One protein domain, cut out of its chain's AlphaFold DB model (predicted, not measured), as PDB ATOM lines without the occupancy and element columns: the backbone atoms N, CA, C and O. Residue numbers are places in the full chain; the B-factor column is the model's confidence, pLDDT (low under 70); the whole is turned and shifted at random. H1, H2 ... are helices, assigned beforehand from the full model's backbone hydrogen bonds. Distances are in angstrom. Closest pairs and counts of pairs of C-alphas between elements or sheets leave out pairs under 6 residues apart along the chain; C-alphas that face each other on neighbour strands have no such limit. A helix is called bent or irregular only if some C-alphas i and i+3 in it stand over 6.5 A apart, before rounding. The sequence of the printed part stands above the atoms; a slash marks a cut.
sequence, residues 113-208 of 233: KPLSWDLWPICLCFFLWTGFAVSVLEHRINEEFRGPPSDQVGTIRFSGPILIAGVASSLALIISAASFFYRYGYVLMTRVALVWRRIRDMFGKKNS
ATOM      1  N   LYS A 113      34.682  37.077  11.203       62.50
ATOM      2  CA  LYS A 113      33.463  37.739  10.720       62.50
ATOM      3  C   LYS A 113      32.435  36.764  10.111       62.50
ATOM      4  O   LYS A 113      31.260  36.879  10.462       62.50
ATOM      5  N   PRO A 114      32.822  35.793   9.255       56.97
ATOM      6  CA  PRO A 114      31.902  34.744   8.813       56.97
ATOM      7  C   PRO A 114      31.556  33.738   9.926       56.97
ATOM      8  O   PRO A 114      30.485  33.147   9.870       56.97
ATOM      9  N   LEU A 115      32.401  33.590  10.956       66.56
ATOM     10  CA  LEU A 115      32.163  32.778  12.158       66.56
ATOM     11  C   LEU A 115      31.527  33.631  13.276       66.56
ATOM     12  O   LEU A 115      32.072  33.787  14.368       66.56
ATOM     13  N   SER A 116      30.389  34.254  12.979       67.31
ATOM     14  CA  SER A 116      29.652  35.063  13.960       67.31
ATOM     15  C   SER A 116      29.053  34.206  15.098       67.31
ATOM     16  O   SER A 116      28.929  32.987  14.969       67.31
ATOM     17  N   TRP A 117      28.656  34.849  16.208       69.38
ATOM     18  CA  TRP A 117      28.078  34.239  17.429       69.38
ATOM     19  C   TRP A 117      26.915  33.262  17.185       69.38
ATOM     20  O   TRP A 117      26.692  32.364  17.992       69.38
ATOM     21  N   ASP A 118      26.220  33.390  16.056       67.75
ATOM     22  CA  ASP A 118      25.121  32.505  15.660       67.75
ATOM     23  C   ASP A 118      25.584  31.087  15.259       67.75
ATOM     24  O   ASP A 118      24.798  30.144  15.313       67.75
ATOM     25  N   LEU A 119      26.860  30.901  14.885       72.44
ATOM     26  CA  LEU A 119      27.429  29.603  14.470       72.44
ATOM     27  C   LEU A 119      28.133  28.853  15.607       72.44
ATOM     28  O   LEU A 119      28.262  27.630  15.564       72.44
ATOM     29  N   TRP A 120      28.537  29.569  16.655       79.75
ATOM     30  CA  TRP A 120      29.116  28.996  17.869       79.75
ATOM     31  C   TRP A 120      28.273  27.892  18.523       79.75
ATOM     32  O   TRP A 120      28.830  26.827  18.806       79.75
ATOM     33  N   PRO A 121      26.951  28.069  18.740       78.00
ATOM     34  CA  PRO A 121      26.143  27.018  19.354       78.00
ATOM     35  C   PRO A 121      26.035  25.781  18.461       78.00
ATOM     36  O   PRO A 121      25.958  24.670  18.974       78.00
ATOM     37  N   ILE A 122      26.088  25.951  17.138       77.81
ATOM     38  CA  ILE A 122      26.028  24.852  16.172       77.81
ATOM     39  C   ILE A 122      27.320  24.030  16.243       77.81
ATOM     40  O   ILE A 122      27.261  22.810  16.372       77.81
ATOM     41  N   CYS A 123      28.487  24.680  16.250       81.94
ATOM     42  CA  CYS A 123      29.772  23.997  16.415       81.94
ATOM     43  C   CYS A 123      29.880  23.266  17.765       81.94
ATOM     44  O   CYS A 123      30.285  22.104  17.797       81.94
ATOM     45  N   LEU A 124      29.470  23.909  18.865       82.50
ATOM     46  CA  LEU A 124      29.470  23.294  20.197       82.50
ATOM     47  C   LEU A 124      28.518  22.090  20.262       82.50
ATOM     48  O   LEU A 124      28.875  21.039  20.787       82.50
ATOM     49  N   CYS A 125      27.329  22.226  19.673       79.81
ATOM     50  CA  CYS A 125      26.344  21.159  19.546       79.81
ATOM     51  C   CYS A 125      26.908  19.933  18.819       79.81
ATOM     52  O   CYS A 125      26.828  18.819  19.334       79.81
ATOM     53  N   PHE A 126      27.493  20.133  17.634       80.19
ATOM     54  CA  PHE A 126      28.063  19.040  16.846       80.19
ATOM     55  C   PHE A 126      29.198  18.333  17.585       80.19
ATOM     56  O   PHE A 126      29.243  17.106  17.581       80.19
ATOM     57  N   PHE A 127      30.069  19.083  18.263       81.38
ATOM     58  CA  PHE A 127      31.183  18.511  19.015       81.38
ATOM     59  C   PHE A 127      30.704  17.604  20.161       81.38
ATOM     60  O   PHE A 127      31.156  16.462  20.286       81.38
ATOM     61  N   LEU A 128      29.726  18.065  20.948       82.31
ATOM     62  CA  LEU A 128      29.124  17.273  22.028       82.31
ATOM     63  C   LEU A 128      28.424  16.016  21.496       82.31
ATOM     64  O   LEU A 128      28.588  14.933  22.058       82.31
ATOM     65  N   TRP A 129      27.699  16.139  20.381       79.62
ATOM     66  CA  TRP A 129      27.049  15.004  19.725       79.62
ATOM     67  C   TRP A 129      28.058  13.957  19.245       79.62
ATOM     68  O   TRP A 129      27.864  12.765  19.473       79.62
ATOM     69  N   THR A 130      29.164  14.385  18.625       78.50
ATOM     70  CA  THR A 130      30.220  13.463  18.186       78.50
ATOM     71  C   THR A 130      30.895  12.750  19.357       78.50
ATOM     72  O   THR A 130      31.132  11.551  19.257       78.50
ATOM     73  N   GLY A 131      31.127  13.426  20.488       80.06
ATOM     74  CA  GLY A 131      31.666  12.792  21.697       80.06
ATOM     75  C   GLY A 131      30.722  11.737  22.284       80.06
ATOM     76  O   GLY A 131      31.159  10.649  22.652       80.06
ATOM     77  N   PHE A 132      29.415  12.015  22.292       76.62
ATOM     78  CA  PHE A 132      28.407  11.033  22.688       76.62
ATOM     79  C   PHE A 132      28.360   9.836  21.727       76.62
ATOM     80  O   PHE A 132      28.373   8.690  22.171       76.62
ATOM     81  N   ALA A 133      28.365  10.085  20.415       78.00
ATOM     82  CA  ALA A 133      28.347   9.031  19.403       78.00
ATOM     83  C   ALA A 133      29.575   8.113  19.506       78.00
ATOM     84  O   ALA A 133      29.429   6.895  19.440       78.00
ATOM     85  N   VAL A 134      30.764   8.688  19.718       81.56
ATOM     86  CA  VAL A 134      32.004   7.928  19.927       81.56
ATOM     87  C   VAL A 134      31.948   7.136  21.231       81.56
ATOM     88  O   VAL A 134      32.274   5.958  21.209       81.56
ATOM     89  N   SER A 135      31.453   7.711  22.330       76.12
ATOM     90  CA  SER A 135      31.303   6.995  23.606       76.12
ATOM     91  C   SER A 135      30.341   5.803  23.506       76.12
ATOM     92  O   SER A 135      30.633   4.720  24.009       76.12
ATOM     93  N   VAL A 136      29.213   5.967  22.807       71.12
ATOM     94  CA  VAL A 136      28.267   4.872  22.548       71.12
ATOM     95  C   VAL A 136      28.884   3.820  21.630       71.12
ATOM     96  O   VAL A 136      28.673   2.629  21.847       71.12
ATOM     97  N   LEU A 137      29.632   4.242  20.607       73.06
ATOM     98  CA  LEU A 137      30.287   3.330  19.681       73.06
ATOM     99  C   LEU A 137      31.374   2.528  20.398       73.06
ATOM    100  O   LEU A 137      31.315   1.309  20.366       73.06
ATOM    101  N   GLU A 138      32.282   3.172  21.124       65.19
ATOM    102  CA  GLU A 138      33.316   2.523  21.940       65.19
ATOM    103  C   GLU A 138      32.710   1.516  22.929       65.19
ATOM    104  O   GLU A 138      33.181   0.385  23.036       65.19
ATOM    105  N   HIS A 139      31.585   1.868  23.555       66.81
ATOM    106  CA  HIS A 139      30.860   0.959  24.441       66.81
ATOM    107  C   HIS A 139      30.167  -0.212  23.713       66.81
ATOM    108  O   HIS A 139      29.869  -1.230  24.333       66.81
ATOM    109  N   ARG A 140      29.892  -0.091  22.406       61.72
ATOM    110  CA  ARG A 140      29.262  -1.137  21.577       61.72
ATOM    111  C   ARG A 140      30.258  -2.133  20.989       61.72
ATOM    112  O   ARG A 140      29.861  -3.271  20.773       61.72
ATOM    113  N   ILE A 141      31.491  -1.716  20.689       61.69
ATOM    114  CA  ILE A 141      32.500  -2.554  20.006       61.69
ATOM    115  C   ILE A 141      33.585  -3.128  20.928       61.69
ATOM    116  O   ILE A 141      34.245  -4.076  20.514       61.69
ATOM    117  N   ASN A 142      33.762  -2.622  22.155       54.03
ATOM    118  CA  ASN A 142      34.761  -3.143  23.097       54.03
ATOM    119  C   ASN A 142      34.103  -3.916  24.255       54.03
ATOM    120  O   ASN A 142      33.738  -3.356  25.287       54.03
ATOM    121  N   GLU A 143      33.975  -5.235  24.093       53.44
ATOM    122  CA  GLU A 143      33.437  -6.140  25.122       53.44
ATOM    123  C   GLU A 143      34.417  -6.407  26.288       53.44
ATOM    124  O   GLU A 143      34.035  -7.022  27.282       53.44
ATOM    125  N   GLU A 144      35.662  -5.918  26.227       51.22
ATOM    126  CA  GLU A 144      36.719  -6.216  27.214       51.22
ATOM    127  C   GLU A 144      36.579  -5.440  28.544       51.22
ATOM    128  O   GLU A 144      37.133  -5.834  29.569       51.22
ATOM    129  N   PHE A 145      35.724  -4.410  28.603       50.53
ATOM    130  CA  PHE A 145      35.374  -3.723  29.859       50.53
ATOM    131  C   PHE A 145      34.327  -4.471  30.719       50.53
ATOM    132  O   PHE A 145      33.790  -3.904  31.674       50.53
ATOM    133  N   ARG A 146      34.064  -5.758  30.430       52.50
ATOM    134  CA  ARG A 146      33.221  -6.690  31.214       52.50
ATOM    135  C   ARG A 146      33.994  -7.600  32.198       52.50
ATOM    136  O   ARG A 146      33.432  -8.579  32.677       52.50
ATOM    137  N   GLY A 147      35.248  -7.286  32.540       50.25
ATOM    138  CA  GLY A 147      36.058  -8.041  33.520       50.25
ATOM    139  C   GLY A 147      35.566  -7.997  34.991       50.25
ATOM    140  O   GLY A 147      34.642  -7.258  35.293       50.25
ATOM    141  N   PRO A 148      36.154  -8.778  35.921       46.25
ATOM    142  CA  PRO A 148      35.578  -9.181  37.220       46.25
ATOM    143  C   PRO A 148      35.119  -8.037  38.162       46.25
ATOM    144  O   PRO A 148      35.721  -6.963  38.185       46.25
ATOM    145  N   PRO A 149      34.101  -8.272  39.020       50.81
ATOM    146  CA  PRO A 149      33.314  -7.232  39.698       50.81
ATOM    147  C   PRO A 149      33.998  -6.496  40.868       50.81
ATOM    148  O   PRO A 149      33.358  -5.647  41.485       50.81
ATOM    149  N   SER A 150      35.265  -6.771  41.196       53.41
ATOM    150  CA  SER A 150      35.950  -6.099  42.316       53.41
ATOM    151  C   SER A 150      36.494  -4.703  41.979       53.41
ATOM    152  O   SER A 150      36.595  -3.889  42.887       53.41
ATOM    153  N   ASP A 151      36.729  -4.382  40.699       54.91
ATOM    154  CA  ASP A 151      37.148  -3.034  40.242       54.91
ATOM    155  C   ASP A 151      36.082  -2.314  39.383       54.91
ATOM    156  O   ASP A 151      36.229  -1.157  38.989       54.91
ATOM    157  N   GLN A 152      34.950  -2.970  39.114       48.53
ATOM    158  CA  GLN A 152      33.933  -2.519  38.152       48.53
ATOM    159  C   GLN A 152      32.821  -1.643  38.760       48.53
ATOM    160  O   GLN A 152      31.987  -1.078  38.044       48.53
ATOM    161  N   VAL A 153      32.820  -1.486  40.088       52.31
ATOM    162  CA  VAL A 153      31.864  -0.633  40.814       52.31
ATOM    163  C   VAL A 153      32.096   0.852  40.502       52.31
ATOM    164  O   VAL A 153      31.159   1.644  40.578       52.31
ATOM    165  N   GLY A 154      33.303   1.233  40.067       52.97
ATOM    166  CA  GLY A 154      33.603   2.594  39.615       52.97
ATOM    167  C   GLY A 154      32.906   2.949  38.300       52.97
ATOM    168  O   GLY A 154      32.227   3.971  38.216       52.97
ATOM    169  N   THR A 155      32.994   2.085  37.287       52.62
ATOM    170  CA  THR A 155      32.528   2.411  35.929       52.62
ATOM    171  C   THR A 155      31.011   2.339  35.786       52.62
ATOM    172  O   THR A 155      30.447   3.206  35.134       52.62
ATOM    173  N   ILE A 156      30.318   1.399  36.439       52.91
ATOM    174  CA  ILE A 156      28.838   1.355  36.436       52.91
ATOM    175  C   ILE A 156      28.239   2.499  37.269       52.91
ATOM    176  O   ILE A 156      27.200   3.055  36.909       52.91
ATOM    177  N   ARG A 157      28.918   2.909  38.351       55.31
ATOM    178  CA  ARG A 157      28.496   4.058  39.164       55.31
ATOM    179  C   ARG A 157      28.739   5.402  38.468       55.31
ATOM    180  O   ARG A 157      28.024   6.355  38.765       55.31
ATOM    181  N   PHE A 158      29.680   5.467  37.521       54.66
ATOM    182  CA  PHE A 158      29.945   6.661  36.712       54.66
ATOM    183  C   PHE A 158      29.222   6.680  35.353       54.66
ATOM    184  O   PHE A 158      28.780   7.742  34.931       54.66
ATOM    185  N   SER A 159      29.037   5.551  34.665       61.94
ATOM    186  CA  SER A 159      28.482   5.518  33.300       61.94
ATOM    187  C   SER A 159      26.968   5.735  33.242       61.94
ATOM    188  O   SER A 159      26.478   6.378  32.315       61.94
ATOM    189  N   GLY A 160      26.227   5.273  34.253       68.38
ATOM    190  CA  GLY A 160      24.786   5.509  34.383       68.38
ATOM    191  C   GLY A 160      24.413   6.998  34.343       68.38
ATOM    192  O   GLY A 160      23.659   7.406  33.455       68.38
ATOM    193  N   PRO A 161      24.957   7.847  35.239       68.19
ATOM    194  CA  PRO A 161      24.685   9.279  35.198       68.19
ATOM    195  C   PRO A 161      25.234   9.956  33.939       68.19
ATOM    196  O   PRO A 161      24.629  10.923  33.496       68.19
ATOM    197  N   ILE A 162      26.303   9.451  33.312       71.38
ATOM    198  CA  ILE A 162      26.816   9.996  32.042       71.38
ATOM    199  C   ILE A 162      25.847   9.719  30.883       71.38
ATOM    200  O   ILE A 162      25.607  10.609  30.071       71.38
ATOM    201  N   LEU A 163      25.228   8.537  30.824       71.19
ATOM    202  CA  LEU A 163      24.198   8.228  29.828       71.19
ATOM    203  C   LEU A 163      22.924   9.039  30.065       71.19
ATOM    204  O   LEU A 163      22.379   9.612  29.125       71.19
ATOM    205  N   ILE A 164      22.476   9.144  31.317       77.88
ATOM    206  CA  ILE A 164      21.296   9.942  31.675       77.88
ATOM    207  C   ILE A 164      21.551  11.427  31.390       77.88
ATOM    208  O   ILE A 164      20.697  12.094  30.807       77.88
ATOM    209  N   ALA A 165      22.740  11.938  31.718       75.38
ATOM    210  CA  ALA A 165      23.156  13.297  31.386       75.38
ATOM    211  C   ALA A 165      23.301  13.494  29.872       75.38
ATOM    212  O   ALA A 165      22.917  14.542  29.365       75.38
ATOM    213  N   GLY A 166      23.788  12.494  29.135       76.00
ATOM    214  CA  GLY A 166      23.864  12.517  27.676       76.00
ATOM    215  C   GLY A 166      22.483  12.601  27.029       76.00
ATOM    216  O   GLY A 166      22.262  13.441  26.156       76.00
ATOM    217  N   VAL A 167      21.520  11.808  27.506       81.50
ATOM    218  CA  VAL A 167      20.123  11.842  27.039       81.50
ATOM    219  C   VAL A 167      19.456  13.167  27.412       81.50
ATOM    220  O   VAL A 167      18.831  13.795  26.558       81.50
ATOM    221  N   ALA A 168      19.631  13.641  28.646       82.44
ATOM    222  CA  ALA A 168      19.092  14.924  29.092       82.44
ATOM    223  C   ALA A 168      19.700  16.108  28.318       82.44
ATOM    224  O   ALA A 168      18.976  17.016  27.915       82.44
ATOM    225  N   SER A 169      21.006  16.069  28.049       82.62
ATOM    226  CA  SER A 169      21.720  17.068  27.247       82.62
ATOM    227  C   SER A 169      21.249  17.051  25.793       82.62
ATOM    228  O   SER A 169      20.954  18.100  25.226       82.62
ATOM    229  N   SER A 170      21.062  15.861  25.217       82.12
ATOM    230  CA  SER A 170      20.513  15.695  23.867       82.12
ATOM    231  C   SER A 170      19.095  16.262  23.764       82.12
ATOM    232  O   SER A 170      18.790  16.994  22.826       82.12
ATOM    233  N   LEU A 171      18.238  15.993  24.754       84.44
ATOM    234  CA  LEU A 171      16.887  16.556  24.827       84.44
ATOM    235  C   LEU A 171      16.910  18.081  24.975       84.44
ATOM    236  O   LEU A 171      16.202  18.772  24.245       84.44
ATOM    237  N   ALA A 172      17.750  18.622  25.861       84.31
ATOM    238  CA  ALA A 172      17.906  20.065  26.036       84.31
ATOM    239  C   ALA A 172      18.396  20.746  24.749       84.31
ATOM    240  O   ALA A 172      17.942  21.838  24.407       84.31
ATOM    241  N   LEU A 173      19.272  20.078  24.000       78.69
ATOM    242  CA  LEU A 173      19.772  20.553  22.721       78.69
ATOM    243  C   LEU A 173      18.676  20.562  21.655       78.69
ATOM    244  O   LEU A 173      18.533  21.556  20.947       78.69
ATOM    245  N   ILE A 174      17.864  19.506  21.579       82.12
ATOM    246  CA  ILE A 174      16.714  19.435  20.669       82.12
ATOM    247  C   ILE A 174      15.707  20.539  21.002       82.12
ATOM    248  O   ILE A 174      15.226  21.219  20.099       82.12
ATOM    249  N   ILE A 175      15.428  20.773  22.286       85.44
ATOM    250  CA  ILE A 175      14.517  21.834  22.738       85.44
ATOM    251  C   ILE A 175      15.092  23.220  22.420       85.44
ATOM    252  O   ILE A 175      14.362  24.091  21.947       85.44
ATOM    253  N   SER A 176      16.393  23.434  22.632       79.62
ATOM    254  CA  SER A 176      17.084  24.688  22.311       79.62
ATOM    255  C   SER A 176      17.088  24.959  20.804       79.62
ATOM    256  O   SER A 176      16.704  26.045  20.368       79.62
ATOM    257  N   ALA A 177      17.412  23.947  19.997       79.31
ATOM    258  CA  ALA A 177      17.348  24.015  18.544       79.31
ATOM    259  C   ALA A 177      15.917  24.300  18.072       79.31
ATOM    260  O   ALA A 177      15.699  25.238  17.309       79.31
ATOM    261  N   ALA A 178      14.921  23.566  18.575       82.19
ATOM    262  CA  ALA A 178      13.514  23.786  18.251       82.19
ATOM    263  C   ALA A 178      13.052  25.201  18.629       82.19
ATOM    264  O   ALA A 178      12.394  25.863  17.832       82.19
ATOM    265  N   SER A 179      13.457  25.707  19.796       80.62
ATOM    266  CA  SER A 179      13.148  27.069  20.250       80.62
ATOM    267  C   SER A 179      13.811  28.129  19.371       80.62
ATOM    268  O   SER A 179      13.203  29.153  19.053       80.62
ATOM    269  N   PHE A 180      15.042  27.875  18.926       79.19
ATOM    270  CA  PHE A 180      15.755  28.723  17.982       79.19
ATOM    271  C   PHE A 180      15.053  28.756  16.620       79.19
ATOM    272  O   PHE A 180      14.773  29.837  16.106       79.19
ATOM    273  N   PHE A 181      14.680  27.603  16.063       76.44
ATOM    274  CA  PHE A 181      13.904  27.543  14.824       76.44
ATOM    275  C   PHE A 181      12.493  28.115  14.991       76.44
ATOM    276  O   PHE A 181      11.952  28.686  14.057       76.44
ATOM    277  N   TYR A 182      11.892  28.057  16.171       78.31
ATOM    278  CA  TYR A 182      10.601  28.698  16.392       78.31
ATOM    279  C   TYR A 182      10.726  30.231  16.433       78.31
ATOM    280  O   TYR A 182       9.944  30.942  15.805       78.31
ATOM    281  N   ARG A 183      11.753  30.758  17.114       77.62
ATOM    282  CA  ARG A 183      11.951  32.206  17.308       77.62
ATOM    283  C   ARG A 183      12.615  32.907  16.119       77.62
ATOM    284  O   ARG A 183      12.253  34.032  15.794       77.62
ATOM    285  N   TYR A 184      13.571  32.250  15.471       71.06
ATOM    286  CA  TYR A 184      14.344  32.774  14.341       71.06
ATOM    287  C   TYR A 184      14.056  32.049  13.023       71.06
ATOM    288  O   TYR A 184      14.492  32.505  11.963       71.06
ATOM    289  N   GLY A 185      13.292  30.954  13.029       67.62
ATOM    290  CA  GLY A 185      13.030  30.189  11.811       67.62
ATOM    291  C   GLY A 185      12.121  30.890  10.818       67.62
ATOM    292  O   GLY A 185      12.280  30.626   9.639       67.62
ATOM    293  N   TYR A 186      11.273  31.849  11.208       65.75
ATOM    294  CA  TYR A 186      10.615  32.732  10.227       65.75
ATOM    295  C   TYR A 186      11.653  33.499   9.374       65.75
ATOM    296  O   TYR A 186      11.521  33.599   8.152       65.75
ATOM    297  N   VAL A 187      12.740  33.976   9.988       67.38
ATOM    298  CA  VAL A 187      13.823  34.705   9.300       67.38
ATOM    299  C   VAL A 187      14.726  33.750   8.509       67.38
ATOM    300  O   VAL A 187      15.124  34.055   7.385       67.38
ATOM    301  N   LEU A 188      15.021  32.567   9.051       68.50
ATOM    302  CA  LEU A 188      15.814  31.553   8.351       68.50
ATOM    303  C   LEU A 188      15.051  30.964   7.155       68.50
ATOM    304  O   LEU A 188      15.589  30.897   6.052       68.50
ATOM    305  N   MET A 189      13.778  30.603   7.341       66.94
ATOM    306  CA  MET A 189      12.913  30.064   6.291       66.94
ATOM    307  C   MET A 189      12.668  31.080   5.188       66.94
ATOM    308  O   MET A 189      12.648  30.688   4.033       66.94
ATOM    309  N   THR A 190      12.541  32.377   5.477       67.00
ATOM    310  CA  THR A 190      12.390  33.382   4.409       67.00
ATOM    311  C   THR A 190      13.636  33.481   3.528       67.00
ATOM    312  O   THR A 190      13.517  33.553   2.303       67.00
ATOM    313  N   ARG A 191      14.843  33.418   4.105       69.81
ATOM    314  CA  ARG A 191      16.102  33.434   3.339       69.81
ATOM    315  C   ARG A 191      16.341  32.124   2.589       69.81
ATOM    316  O   ARG A 191      16.674  32.164   1.406       69.81
ATOM    317  N   VAL A 192      16.103  30.984   3.233       76.88
ATOM    318  CA  VAL A 192      16.222  29.659   2.610       76.88
ATOM    319  C   VAL A 192      15.167  29.473   1.522       76.88
ATOM    320  O   VAL A 192      15.506  29.021   0.436       76.88
ATOM    321  N   ALA A 193      13.920  29.895   1.735       77.56
ATOM    322  CA  ALA A 193      12.864  29.824   0.725       77.56
ATOM    323  C   ALA A 193      13.151  30.728  -0.480       77.56
ATOM    324  O   ALA A 193      12.836  30.345  -1.604       77.56
ATOM    325  N   LEU A 194      13.775  31.897  -0.282       78.38
ATOM    326  CA  LEU A 194      14.208  32.766  -1.381       78.38
ATOM    327  C   LEU A 194      15.308  32.101  -2.221       78.38
ATOM    328  O   LEU A 194      15.241  32.110  -3.451       78.38
ATOM    329  N   VAL A 195      16.302  31.504  -1.563       83.94
ATOM    330  CA  VAL A 195      17.374  30.754  -2.230       83.94
ATOM    331  C   VAL A 195      16.803  29.529  -2.944       83.94
ATOM    332  O   VAL A 195      17.108  29.296  -4.109       83.94
ATOM    333  N   TRP A 196      15.904  28.799  -2.292       82.62
ATOM    334  CA  TRP A 196      15.249  27.621  -2.845       82.62
ATOM    335  C   TRP A 196      14.342  27.953  -4.033       82.62
ATOM    336  O   TRP A 196      14.321  27.202  -5.004       82.62
ATOM    337  N   ARG A 197      13.640  29.097  -4.012       84.75
ATOM    338  CA  ARG A 197      12.909  29.607  -5.186       84.75
ATOM    339  C   ARG A 197      13.855  29.851  -6.357       84.75
ATOM    340  O   ARG A 197      13.594  29.346  -7.437       84.75
ATOM    341  N   ARG A 198      14.997  30.514  -6.134       82.25
ATOM    342  CA  ARG A 198      15.996  30.733  -7.197       82.25
ATOM    343  C   ARG A 198      16.562  29.431  -7.758       82.25
ATOM    344  O   ARG A 198      16.713  29.310  -8.967       82.25
ATOM    345  N   ILE A 199      16.867  28.459  -6.900       84.44
ATOM    346  CA  ILE A 199      17.355  27.144  -7.340       84.44
ATOM    347  C   ILE A 199      16.275  26.433  -8.160       84.44
ATOM    348  O   ILE A 199      16.558  25.906  -9.233       84.44
ATOM    349  N   ARG A 200      15.022  26.459  -7.699       84.31
ATOM    350  CA  ARG A 200      13.901  25.855  -8.419       84.31
ATOM    351  C   ARG A 200      13.683  26.491  -9.787       84.31
ATOM    352  O   ARG A 200      13.472  25.753 -10.738       84.31
ATOM    353  N   ASP A 201      13.788  27.810  -9.903       84.00
ATOM    354  CA  ASP A 201      13.627  28.507 -11.184       84.00
ATOM    355  C   ASP A 201      14.737  28.128 -12.178       84.00
ATOM    356  O   ASP A 201      14.472  27.924 -13.365       84.00
ATOM    357  N   MET A 202      15.970  27.948 -11.692       81.44
ATOM    358  CA  MET A 202      17.097  27.476 -12.506       81.44
ATOM    359  C   MET A 202      16.854  26.069 -13.072       81.44
ATOM    360  O   MET A 202      17.162  25.809 -14.235       81.44
ATOM    361  N   PHE A 203      16.276  25.168 -12.276       79.50
ATOM    362  CA  PHE A 203      15.964  23.805 -12.715       79.50
ATOM    363  C   PHE A 203      14.668  23.718 -13.536       79.50
ATOM    364  O   PHE A 203      14.624  22.995 -14.528       79.50
ATOM    365  N   GLY A 204      13.638  24.497 -13.196       73.44
ATOM    366  CA  GLY A 204      12.367  24.532 -13.925       73.44
ATOM    367  C   GLY A 204      12.521  25.050 -15.355       73.44
ATOM    368  O   GLY A 204      11.938  24.493 -16.287       73.44
ATOM    369  N   LYS A 205      13.386  26.054 -15.562       67.06
ATOM    370  CA  LYS A 205      13.692  26.580 -16.900       67.06
ATOM    371  C   LYS A 205      14.404  25.556 -17.786       67.06
ATOM    372  O   LYS A 205      14.180  25.535 -18.992       67.06
ATOM    373  N   LYS A 206      15.243  24.702 -17.194       66.81
ATOM    374  CA  LYS A 206      15.950  23.646 -17.924       66.81
ATOM    375  C   LYS A 206      14.978  22.590 -18.457       66.81
ATOM    376  O   LYS A 206      15.093  22.216 -19.616       66.81
ATOM    377  N   ASN A 207      14.004  22.180 -17.647       67.25
ATOM    378  CA  ASN A 207      13.009  21.179 -18.045       67.25
ATOM    379  C   ASN A 207      12.066  21.725 -19.131       67.25
ATOM    380  O   ASN A 207      11.892  21.087 -20.160       67.25
ATOM    381  N   SER A 208      11.612  22.975 -18.983       70.69
ATOM    382  CA  SER A 208      10.736  23.635 -19.968       70.69
ATOM    383  C   SER A 208      11.364  23.751 -21.369       70.69
ATOM    384  O   SER A 208      10.660  23.781 -22.374       70.69
TER     385      SER A 208
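This is residues 113 to 208 of the 233 residues of the protein "PBPb domain-containing protein" of Malus baccata (UniProt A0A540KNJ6). One long helix, H3, is sharply bent into an L of two arms, and the shorter helix H1 runs slantwise beside its first arm, H3a, the opposite way. The short helix H2 and the loop after it join H1 to H3a at one end of the model; in the second arm, H3b, residues 190 to 208 stick out free and make the other end. The printed part has 96 residues with three named helices, in the order H1, H2, H3, and no named strand; the class is all helix. It is extended, with a radius of gyration of the C-alphas of 21.6 A and spans of 72 by 32 by 25 A.

H3, residues 153 to 208, was assigned as one helix by its hydrogen bonds but is bent: C-alphas 183 and 186 are 7.2 A apart. Arm H3a, residues 153 to 183, is 45.0 A long; arm H3b, residues 186 to 208, is 31.5 A long and ends at C-alpha 208 (10.736, 23.635, -19.968). H1, residues 120 to 141, is 31.8 A long and begins at C-alpha 120 (29.116, 28.996, 17.869). H2 is residues 143 to 146.

H3a and H3b are about perpendicular at 73 degrees, only just past steep. H1, with residues 125 to 132 alone, only just touches H3a, with 3 pairs of C-alphas within 8 A; the closest are Phe 132 and Gly 166, 6.9 A. They run opposite ways at a steep tilt of 35.2 degrees, only just past shallow. H1 and H3b are apart. Every O i to N i+4 pair is within hydrogen-bond range in H1, against 25 of 27 in H3a and 18 of 19 in H3b; H2 is too short for one.

The farthest C-alphas, of Ser 150 and Ser 208, are 73.5 A apart. The printed part has no cut; H1 to H2 is a tight link and H2 to H3 a short one. Mean pLDDT of the printed part is 71.3, with residues 138 to 161 among those under 70.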